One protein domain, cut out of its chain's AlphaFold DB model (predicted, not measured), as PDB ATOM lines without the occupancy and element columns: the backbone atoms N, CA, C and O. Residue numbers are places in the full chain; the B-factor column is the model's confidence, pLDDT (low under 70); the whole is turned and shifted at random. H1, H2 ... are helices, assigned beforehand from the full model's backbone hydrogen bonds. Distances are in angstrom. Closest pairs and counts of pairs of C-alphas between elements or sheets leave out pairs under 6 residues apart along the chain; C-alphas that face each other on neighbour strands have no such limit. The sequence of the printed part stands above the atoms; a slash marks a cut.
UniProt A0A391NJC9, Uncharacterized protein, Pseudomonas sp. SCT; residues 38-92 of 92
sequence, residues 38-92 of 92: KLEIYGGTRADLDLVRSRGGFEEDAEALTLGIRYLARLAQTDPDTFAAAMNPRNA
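AT A GLANCE: This is residues 38 to 92 of the 92 residues of an uncharacterized protein of Pseudomonas sp. SCT (UniProt A0A391NJC9). The longest helix, H2, forms the base of an open U: H1 stands across one end of it as one arm, and at the other end the short helix H3 folds back as the second arm, with residues 87 to 92 following it. The two arms rise on the same side of H2 without meeting, and the first residues, 38 to 45, of which 43 to 45 belong to H1, stick out from the rest. The printed part has 55 residues with three named helices, H1, H2 and H3 in that order along the chain, and no named strand; the class is all helix. The whole is only just loose, close to compact, with a radius of gyration of the C-alphas of 12.3 A, and the C-alphas span 30 by 24 by 21 A.

IN THESE COORDINATES: H2 is the longest helix, residues 61 to 78, with 25.8 A from first to last C-alpha; it begins at C-alpha 61 at (22.839, 44.818, -96.218) and ends at C-alpha 78 at (29.943, 42.984, -71.483). H1, residues 43 to 56, comes before it and measures 20.1 A, with C-alpha 43 at (24.139, 59.465, -97.568). H3, residues 80 to 86, comes after H2 and ends at C-alpha 86 at (32.666, 53.629, -79.655).

HOW THE PARTS SIT: H2 touches H1 with its residues 61 to 65 alone. The closest C-alphas of this pair are those of Arg 53 and Ala 64, 5.7 A apart. The lines of H1 and H2 are about perpendicular, at 85 degrees. H2 touches H3 with its residues 72 to 76 alone, and the closest C-alphas are those of Ala 76 and Phe 83, 5.2 A apart. H2 and H3 form a helical hairpin and run opposite ways at a steep tilt of 45 degrees. H1 and H3 are apart. In H1, H2 and H3 every O i to N i+4 pair is within hydrogen-bond range.

THE WHOLE: The two C-alphas farthest apart are those of Glu 59 and Asp 81, at 31.5 A, while the first and last printed C-alphas, of Lys 38 and Ala 92, are 24.4 A apart. The printed part has no cut, and residue 92 is the chain's last residue. The links H1 to H2, of 4 residues, and H2 to H3, of 1 residue, are both tight. Residues 38 to 45 stand free; the body without them spans 31 by 22 by 13 A. The mean pLDDT of the printed part is 92.0, and one residue, Ala 92, is under 70 in this predicted model.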
ATOM      1  N   LYS A  38      11.796  49.162 -91.692       86.75
ATOM      2  CA  LYS A  38      11.885  50.297 -92.626       86.75
ATOM      3  C   LYS A  38      12.620  51.440 -91.935       86.75
ATOM      4  O   LYS A  38      12.111  51.976 -90.958       86.75
ATOM      5  N   LEU A  39      13.792  51.797 -92.450       86.19
ATOM      6  CA  LEU A  39      14.658  52.828 -91.883       86.19
ATOM      7  C   LEU A  39      15.017  53.860 -92.956       86.19
ATOM      8  O   LEU A  39      15.411  53.490 -94.062       86.19
ATOM      9  N   GLU A  40      14.897  55.140 -92.617       92.06
ATOM     10  CA  GLU A  40      15.501  56.226 -93.387       92.06
ATOM     11  C   GLU A  40      16.957  56.397 -92.942       92.06
ATOM     12  O   GLU A  40      17.240  56.464 -91.746       92.06
ATOM     13  N   ILE A  41      17.884  56.437 -93.902       89.62
ATOM     14  CA  ILE A  41      19.314  56.642 -93.652       89.62
ATOM     15  C   ILE A  41      19.843  57.766 -94.541       89.62
ATOM     16  O   ILE A  41      19.385  57.942 -95.671       89.62
ATOM     17  N   TYR A  42      20.835  58.501 -94.046       91.25
ATOM     18  CA  TYR A  42      21.482  59.577 -94.794       91.25
ATOM     19  C   TYR A  42      22.646  59.052 -95.645       91.25
ATOM     20  O   TYR A  42      23.134  57.936 -95.450       91.25
ATOM     21  N   GLY A  43      23.114  59.867 -96.597       88.88
ATOM     22  CA  GLY A  43      24.139  59.465 -97.568       88.88
ATOM     23  C   GLY A  43      25.430  58.917 -96.943       88.88
ATOM     24  O   GLY A  43      25.949  57.917 -97.431       88.88
ATOM     25  N   GLY A  44      25.901  59.508 -95.836       92.50
ATOM     26  CA  GLY A  44      27.076  59.012 -95.101       92.50
ATOM     27  C   GLY A  44      26.873  57.588 -94.581       92.50
ATOM     28  O   GLY A  44      27.648  56.692 -94.897       92.50
ATOM     29  N   THR A  45      25.738  57.341 -93.926       91.50
ATOM     30  CA  THR A  45      25.370  56.016 -93.405       91.50
ATOM     31  C   THR A  45      25.278  54.958 -94.506       91.50
ATOM     32  O   THR A  45      25.597  53.794 -94.271       91.50
ATOM     33  N   ARG A  46      24.857  55.331 -95.724       94.69
ATOM     34  CA  ARG A  46      24.850  54.399 -96.861       94.69
ATOM     35  C   ARG A  46      26.267  53.982 -97.259       94.69
ATOM     36  O   ARG A  46      26.493  52.795 -97.478       94.69
ATOM     37  N   ALA A  47      27.194  54.934 -97.338       95.62
ATOM     38  CA  ALA A  47      28.589  54.648 -97.663       95.62
ATOM     39  C   ALA A  47      29.248  53.764 -96.591       95.62
ATOM     40  O   ALA A  47      29.937  52.801 -96.929       95.62
ATOM     41  N   ASP A  48      28.965  54.031 -95.315       94.31
ATOM     42  CA  ASP A  48      29.458  53.219 -94.199       94.31
ATOM     43  C   ASP A  48      28.908  51.790 -94.251       94.31
ATOM     44  O   ASP A  48      29.644  50.826 -94.043       94.31
ATOM     45  N   LEU A  49      27.625  51.630 -94.588       94.50
ATOM     46  CA  LEU A  49      27.017  50.314 -94.753       94.50
ATOM     47  C   LEU A  49      27.679  49.524 -95.886       94.50
ATOM     48  O   LEU A  49      28.002  48.351 -95.699       94.50
ATOM     49  N   ASP A  50      27.930  50.157 -97.034       95.31
ATOM     50  CA  ASP A  50      28.624  49.513 -98.153       95.31
ATOM     51  C   ASP A  50      30.076  49.139 -97.770       95.31
ATOM     52  O   ASP A  50      30.549  48.048 -98.109       95.31
ATOM     53  N   LEU A  51      30.764  49.985 -96.990       95.75
ATOM     54  CA  LEU A  51      32.091  49.689 -96.443       95.75
ATOM     55  C   LEU A  51      32.058  48.465 -95.522       95.75
ATOM     56  O   LEU A  51      32.816  47.518 -95.750       95.75
ATOM     57  N   VAL A  52      31.174  48.446 -94.521       95.06
ATOM     58  CA  VAL A  52      31.015  47.317 -93.590       95.06
ATOM     59  C   VAL A  52      30.678  46.040 -94.353       95.06
ATOM     60  O   VAL A  52      31.281  44.997 -94.096       95.06
ATOM     61  N   ARG A  53      29.782  46.122 -95.345       95.25
ATOM     62  CA  ARG A  53      29.415  44.986 -96.194       95.25
ATOM     63  C   ARG A  53      30.627  44.416 -96.927       95.25
ATOM     64  O   ARG A  53      30.863  43.211 -96.877       95.25
ATOM     65  N   SER A  54      31.428  45.284 -97.548       94.44
ATOM     66  CA  SER A  54      32.631  44.879 -98.283       94.44
ATOM     67  C   SER A  54      33.705  44.257 -97.385       94.44
ATOM     68  O   SER A  54      34.305  43.252 -97.756       94.44
ATOM     69  N   ARG A  55      33.933  44.818 -96.189       95.81
ATOM     70  CA  ARG A  55      34.970  44.356 -95.252       95.81
ATOM     71  C   ARG A  55      34.572  43.089 -94.507       95.81
ATOM     72  O   ARG A  55      35.434  42.261 -94.236       95.81
ATOM     73  N   GLY A  56      33.287  42.943 -94.195       90.06
ATOM     74  CA  GLY A  56      32.733  41.748 -93.566       90.06
ATOM     75  C   GLY A  56      32.467  40.598 -94.537       90.06
ATOM     76  O   GLY A  56      32.201  39.489 -94.086       90.06
ATOM     77  N   GLY A  57      32.544  40.836 -95.853       91.25
ATOM     78  CA  GLY A  57      32.251  39.821 -96.867       91.25
ATOM     79  C   GLY A  57      30.768  39.444 -96.943       91.25
ATOM     80  O   GLY A  57      30.447  38.328 -97.338       91.25
ATOM     81  N   PHE A  58      29.872  40.353 -96.550       89.50
ATOM     82  CA  PHE A  58      28.433  40.099 -96.519       89.50
ATOM     83  C   PHE A  58      27.809  40.275 -97.909       89.50
ATOM     84  O   PHE A  58      28.158  41.185 -98.668       89.50
ATOM     85  N   GLU A  59      26.842  39.427 -98.252       85.56
ATOM     86  CA  GLU A  59      26.122  39.551 -99.527       85.56
ATOM     87  C   GLU A  59      24.940  40.523 -99.426       85.56
ATOM     88  O   GLU A  59      24.586  41.183-100.407       85.56
ATOM     89  N   GLU A  60      24.347  40.638 -98.235       87.12
ATOM     90  CA  GLU A  60      23.140  41.421 -97.988       87.12
ATOM     91  C   GLU A  60      23.369  42.507 -96.927       87.12
ATOM     92  O   GLU A  60      23.938  42.265 -95.865       87.12
ATOM     93  N   ASP A  61      22.837  43.705 -97.178       90.31
ATOM     94  CA  ASP A  61      22.839  44.818 -96.218       90.31
ATOM     95  C   ASP A  61      22.191  44.415 -94.876       90.31
ATOM     96  O   ASP A  61      22.642  44.815 -93.804       90.31
ATOM     97  N   ALA A  62      21.147  43.580 -94.929       88.12
ATOM     98  CA  ALA A  62      20.441  43.083 -93.750       88.12
ATOM     99  C   ALA A  62      21.320  42.186 -92.864       88.12
ATOM    100  O   ALA A  62      21.211  42.243 -91.639       88.12
ATOM    101  N   GLU A  63      22.200  41.383 -93.465       86.44
ATOM    102  CA  GLU A  63      23.142  40.533 -92.733       86.44
ATOM    103  C   GLU A  63      24.175  41.392 -91.996       86.44
ATOM    104  O   GLU A  63      24.356  41.236 -90.785       86.44
ATOM    105  N   ALA A  64      24.761  42.366 -92.702       93.19
ATOM    106  CA  ALA A  64      25.716  43.315 -92.134       93.19
ATOM    107  C   ALA A  64      25.123  44.074 -90.933       93.19
ATOM    108  O   ALA A  64      25.733  44.129 -89.863       93.19
ATOM    109  N   LEU A  65      23.903  44.603 -91.081       92.50
ATOM    110  CA  LEU A  65      23.198  45.309 -90.008       92.50
ATOM    111  C   LEU A  65      22.872  44.387 -88.830       92.50
ATOM    112  O   LEU A  65      23.118  44.752 -87.682       92.50
ATOM    113  N   THR A  66      22.355  43.187 -89.095       90.81
ATOM    114  CA  THR A  66      21.982  42.232 -88.040       90.81
ATOM    115  C   THR A  66      23.191  41.864 -87.185       90.81
ATOM    116  O   THR A  66      23.122  41.917 -85.956       90.81
ATOM    117  N   LEU A  67      24.310  41.507 -87.816       92.69
ATOM    118  CA  LEU A  67      25.516  41.106 -87.095       92.69
ATOM    119  C   LEU A  67      26.183  42.291 -86.392       92.69
ATOM    120  O   LEU A  67      26.580  42.153 -85.234       92.69
ATOM    121  N   GLY A  68      26.230  43.463 -87.034       94.00
ATOM    122  CA  GLY A  68      26.748  44.689 -86.426       94.00
ATOM    123  C   GLY A  68      25.973  45.091 -85.169       94.00
ATOM    124  O   GLY A  68      26.572  45.304 -84.115       94.00
ATOM    125  N   ILE A  69      24.638  45.105 -85.234       94.12
ATOM    126  CA  ILE A  69      23.781  45.428 -84.081       94.12
ATOM    127  C   ILE A  69      23.956  44.395 -82.965       94.12
ATOM    128  O   ILE A  69      24.076  44.769 -81.800       94.12
ATOM    129  N   ARG A  70      24.019  43.096 -83.291       94.38
ATOM    130  CA  ARG A  70      24.249  42.043 -82.285       94.38
ATOM    131  C   ARG A  70      25.603  42.189 -81.597       94.38
ATOM    132  O   ARG A  70      25.679  41.984 -80.387       94.38
ATOM    133  N   TYR A  71      26.648  42.547 -82.342       94.69
ATOM    134  CA  TYR A  71      27.964  42.831 -81.777       94.69
ATOM    135  C   TYR A  71      27.914  44.034 -80.831       94.69
ATOM    136  O   TYR A  71      28.334  43.915 -79.684       94.69
ATOM    137  N   LEU A  72      27.335  45.156 -81.270       96.44
ATOM    138  CA  LEU A  72      27.193  46.359 -80.445       96.44
ATOM    139  C   LEU A  72      26.376  46.094 -79.175       96.44
ATOM    140  O   LEU A  72      26.774  46.514 -78.093       96.44
ATOM    141  N   ALA A  73      25.279  45.343 -79.279       97.56
ATOM    142  CA  ALA A  73      24.472  44.948 -78.128       97.56
ATOM    143  C   ALA A  73      25.259  44.057 -77.158       97.56
ATOM    144  O   ALA A  73      25.153  44.225 -75.943       97.56
ATOM    145  N   ARG A  74      26.067  43.121 -77.674       97.56
ATOM    146  CA  ARG A  74      26.938  42.296 -76.834       97.56
ATOM    147  C   ARG A  74      27.999  43.147 -76.143       97.56
ATOM    148  O   ARG A  74      28.180  42.976 -74.943       97.56
ATOM    149  N   LEU A  75      28.632  44.065 -76.873       97.56
ATOM    150  CA  LEU A  75      29.628  44.991 -76.340       97.56
ATOM    151  C   LEU A  75      29.029  45.841 -75.217       97.56
ATOM    152  O   LEU A  75      29.574  45.844 -74.125       97.56
ATOM    153  N   ALA A  76      27.854  46.440 -75.425       97.81
ATOM    154  CA  ALA A  76      27.148  47.205 -74.395       97.81
ATOM    155  C   ALA A  76      26.846  46.393 -73.122       97.81
ATOM    156  O   ALA A  76      26.820  46.953 -72.031       97.81
ATOM    157  N   GLN A  77      26.609  45.082 -73.244       97.38
ATOM    158  CA  GLN A  77      26.349  44.208 -72.094       97.38
ATOM    159  C   GLN A  77      27.620  43.796 -71.351       97.38
ATOM    160  O   GLN A  77      27.583  43.632 -70.135       97.38
ATOM    161  N   THR A  78      28.714  43.541 -72.071       98.06
ATOM    162  CA  THR A  78      29.943  42.984 -71.483       98.06
ATOM    163  C   THR A  78      30.984  44.035 -71.131       98.06
ATOM    164  O   THR A  78      31.784  43.798 -70.236       98.06
ATOM    165  N   ASP A  79      30.988  45.154 -71.850       97.81
ATOM    166  CA  ASP A  79      31.923  46.268 -71.698       97.81
ATOM    167  C   ASP A  79      31.226  47.602 -72.061       97.81
ATOM    168  O   ASP A  79      31.352  48.117 -73.184       97.81
ATOM    169  N   PRO A  80      30.430  48.151 -71.123       96.31
ATOM    170  CA  PRO A  80      29.656  49.368 -71.349       96.31
ATOM    171  C   PRO A  80      30.520  50.601 -71.647       96.31
ATOM    172  O   PRO A  80      30.100  51.457 -72.425       96.31
ATOM    173  N   ASP A  81      31.719  50.688 -71.064       97.00
ATOM    174  CA  ASP A  81      32.612  51.838 -71.236       97.00
ATOM    175  C   ASP A  81      33.200  51.863 -72.650       97.00
ATOM    176  O   ASP A  81      33.170  52.899 -73.322       97.00
ATOM    177  N   THR A  82      33.652  50.710 -73.156       95.88
ATOM    178  CA  THR A  82      34.105  50.596 -74.549       95.88
ATOM    179  C   THR A  82      32.966  50.861 -75.529       95.88
ATOM    180  O   THR A  82      33.169  51.539 -76.539       95.88
ATOM    181  N   PHE A  83      31.749  50.388 -75.238       96.75
ATOM    182  CA  PHE A  83      30.577  50.738 -76.043       96.75
ATOM    183  C   PHE A  83      30.327  52.255 -76.060       96.75
ATOM    184  O   PHE A  83      30.160  52.835 -77.133       96.75
ATOM    185  N   ALA A  84      30.345  52.914 -74.898       95.50
ATOM    186  CA  ALA A  84      30.136  54.357 -74.798       95.50
ATOM    187  C   ALA A  84      31.204  55.150 -75.568       95.50
ATOM    188  O   ALA A  84      30.882  56.119 -76.257       95.50
ATOM    189  N   ALA A  85      32.464  54.713 -75.510       95.00
ATOM    190  CA  ALA A  85      33.545  55.304 -76.289       95.00
ATOM    191  C   ALA A  85      33.344  55.113 -77.803       95.00
ATOM    192  O   ALA A  85      33.529  56.061 -78.568       95.00
ATOM    193  N   ALA A  86      32.926  53.922 -78.244       91.38
ATOM    194  CA  ALA A  86      32.666  53.629 -79.655       91.38
ATOM    195  C   ALA A  86      31.470  54.417 -80.220       91.38
ATOM    196  O   ALA A  86      31.484  54.801 -81.385       91.38
ATOM    197  N   MET A  87      30.458  54.691 -79.394       92.69
ATOM    198  CA  MET A  87      29.265  55.455 -79.779       92.69
ATOM    199  C   MET A  87      29.426  56.973 -79.611       92.69
ATOM    200  O   MET A  87      28.477  57.723 -79.850       92.69
ATOM    201  N   ASN A  88      30.601  57.452 -79.194       92.69
ATOM    202  CA  ASN A  88      30.852  58.877 -79.037       92.69
ATOM    203  C   ASN A  88      30.965  59.551 -80.419       92.69
ATOM    204  O   ASN A  88      31.912  59.269 -81.156       92.69
ATOM    205  N   PRO A  89      30.074  60.498 -80.766       82.25
ATOM    206  CA  PRO A  89      30.048  61.125 -82.089       82.25
ATOM    207  C   PRO A  89      31.286  61.974 -82.397       82.25
ATOM    208  O   PRO A  89      31.467  62.394 -83.532       82.25
ATOM    209  N   ARG A  90      32.144  62.249 -81.406       84.56
ATOM    210  CA  ARG A  90      33.415  62.963 -81.605       84.56
ATOM    211  C   ARG A  90      34.536  62.079 -82.160       84.56
ATOM    212  O   ARG A  90      35.603  62.602 -82.460       84.56
ATOM    213  N   ASN A  91      34.304  60.771 -82.254       73.56
ATOM    214  CA  ASN A  91      35.261  59.794 -82.770       73.56
ATOM    215  C   ASN A  91      34.986  59.403 -84.235       73.56
ATOM    216  O   ASN A  91      35.732  58.589 -84.779       73.56
ATOM    217  N   ALA A  92      33.916  59.940 -84.833       64.38
ATOM    218  CA  ALA A  92      33.479  59.689 -86.205       64.38
ATOM    219  C   ALA A  92      33.916  60.811 -87.157       64.38
ATOM    220  O   ALA A  92      33.922  61.986 -86.719       64.38
TER     221      ALA A  92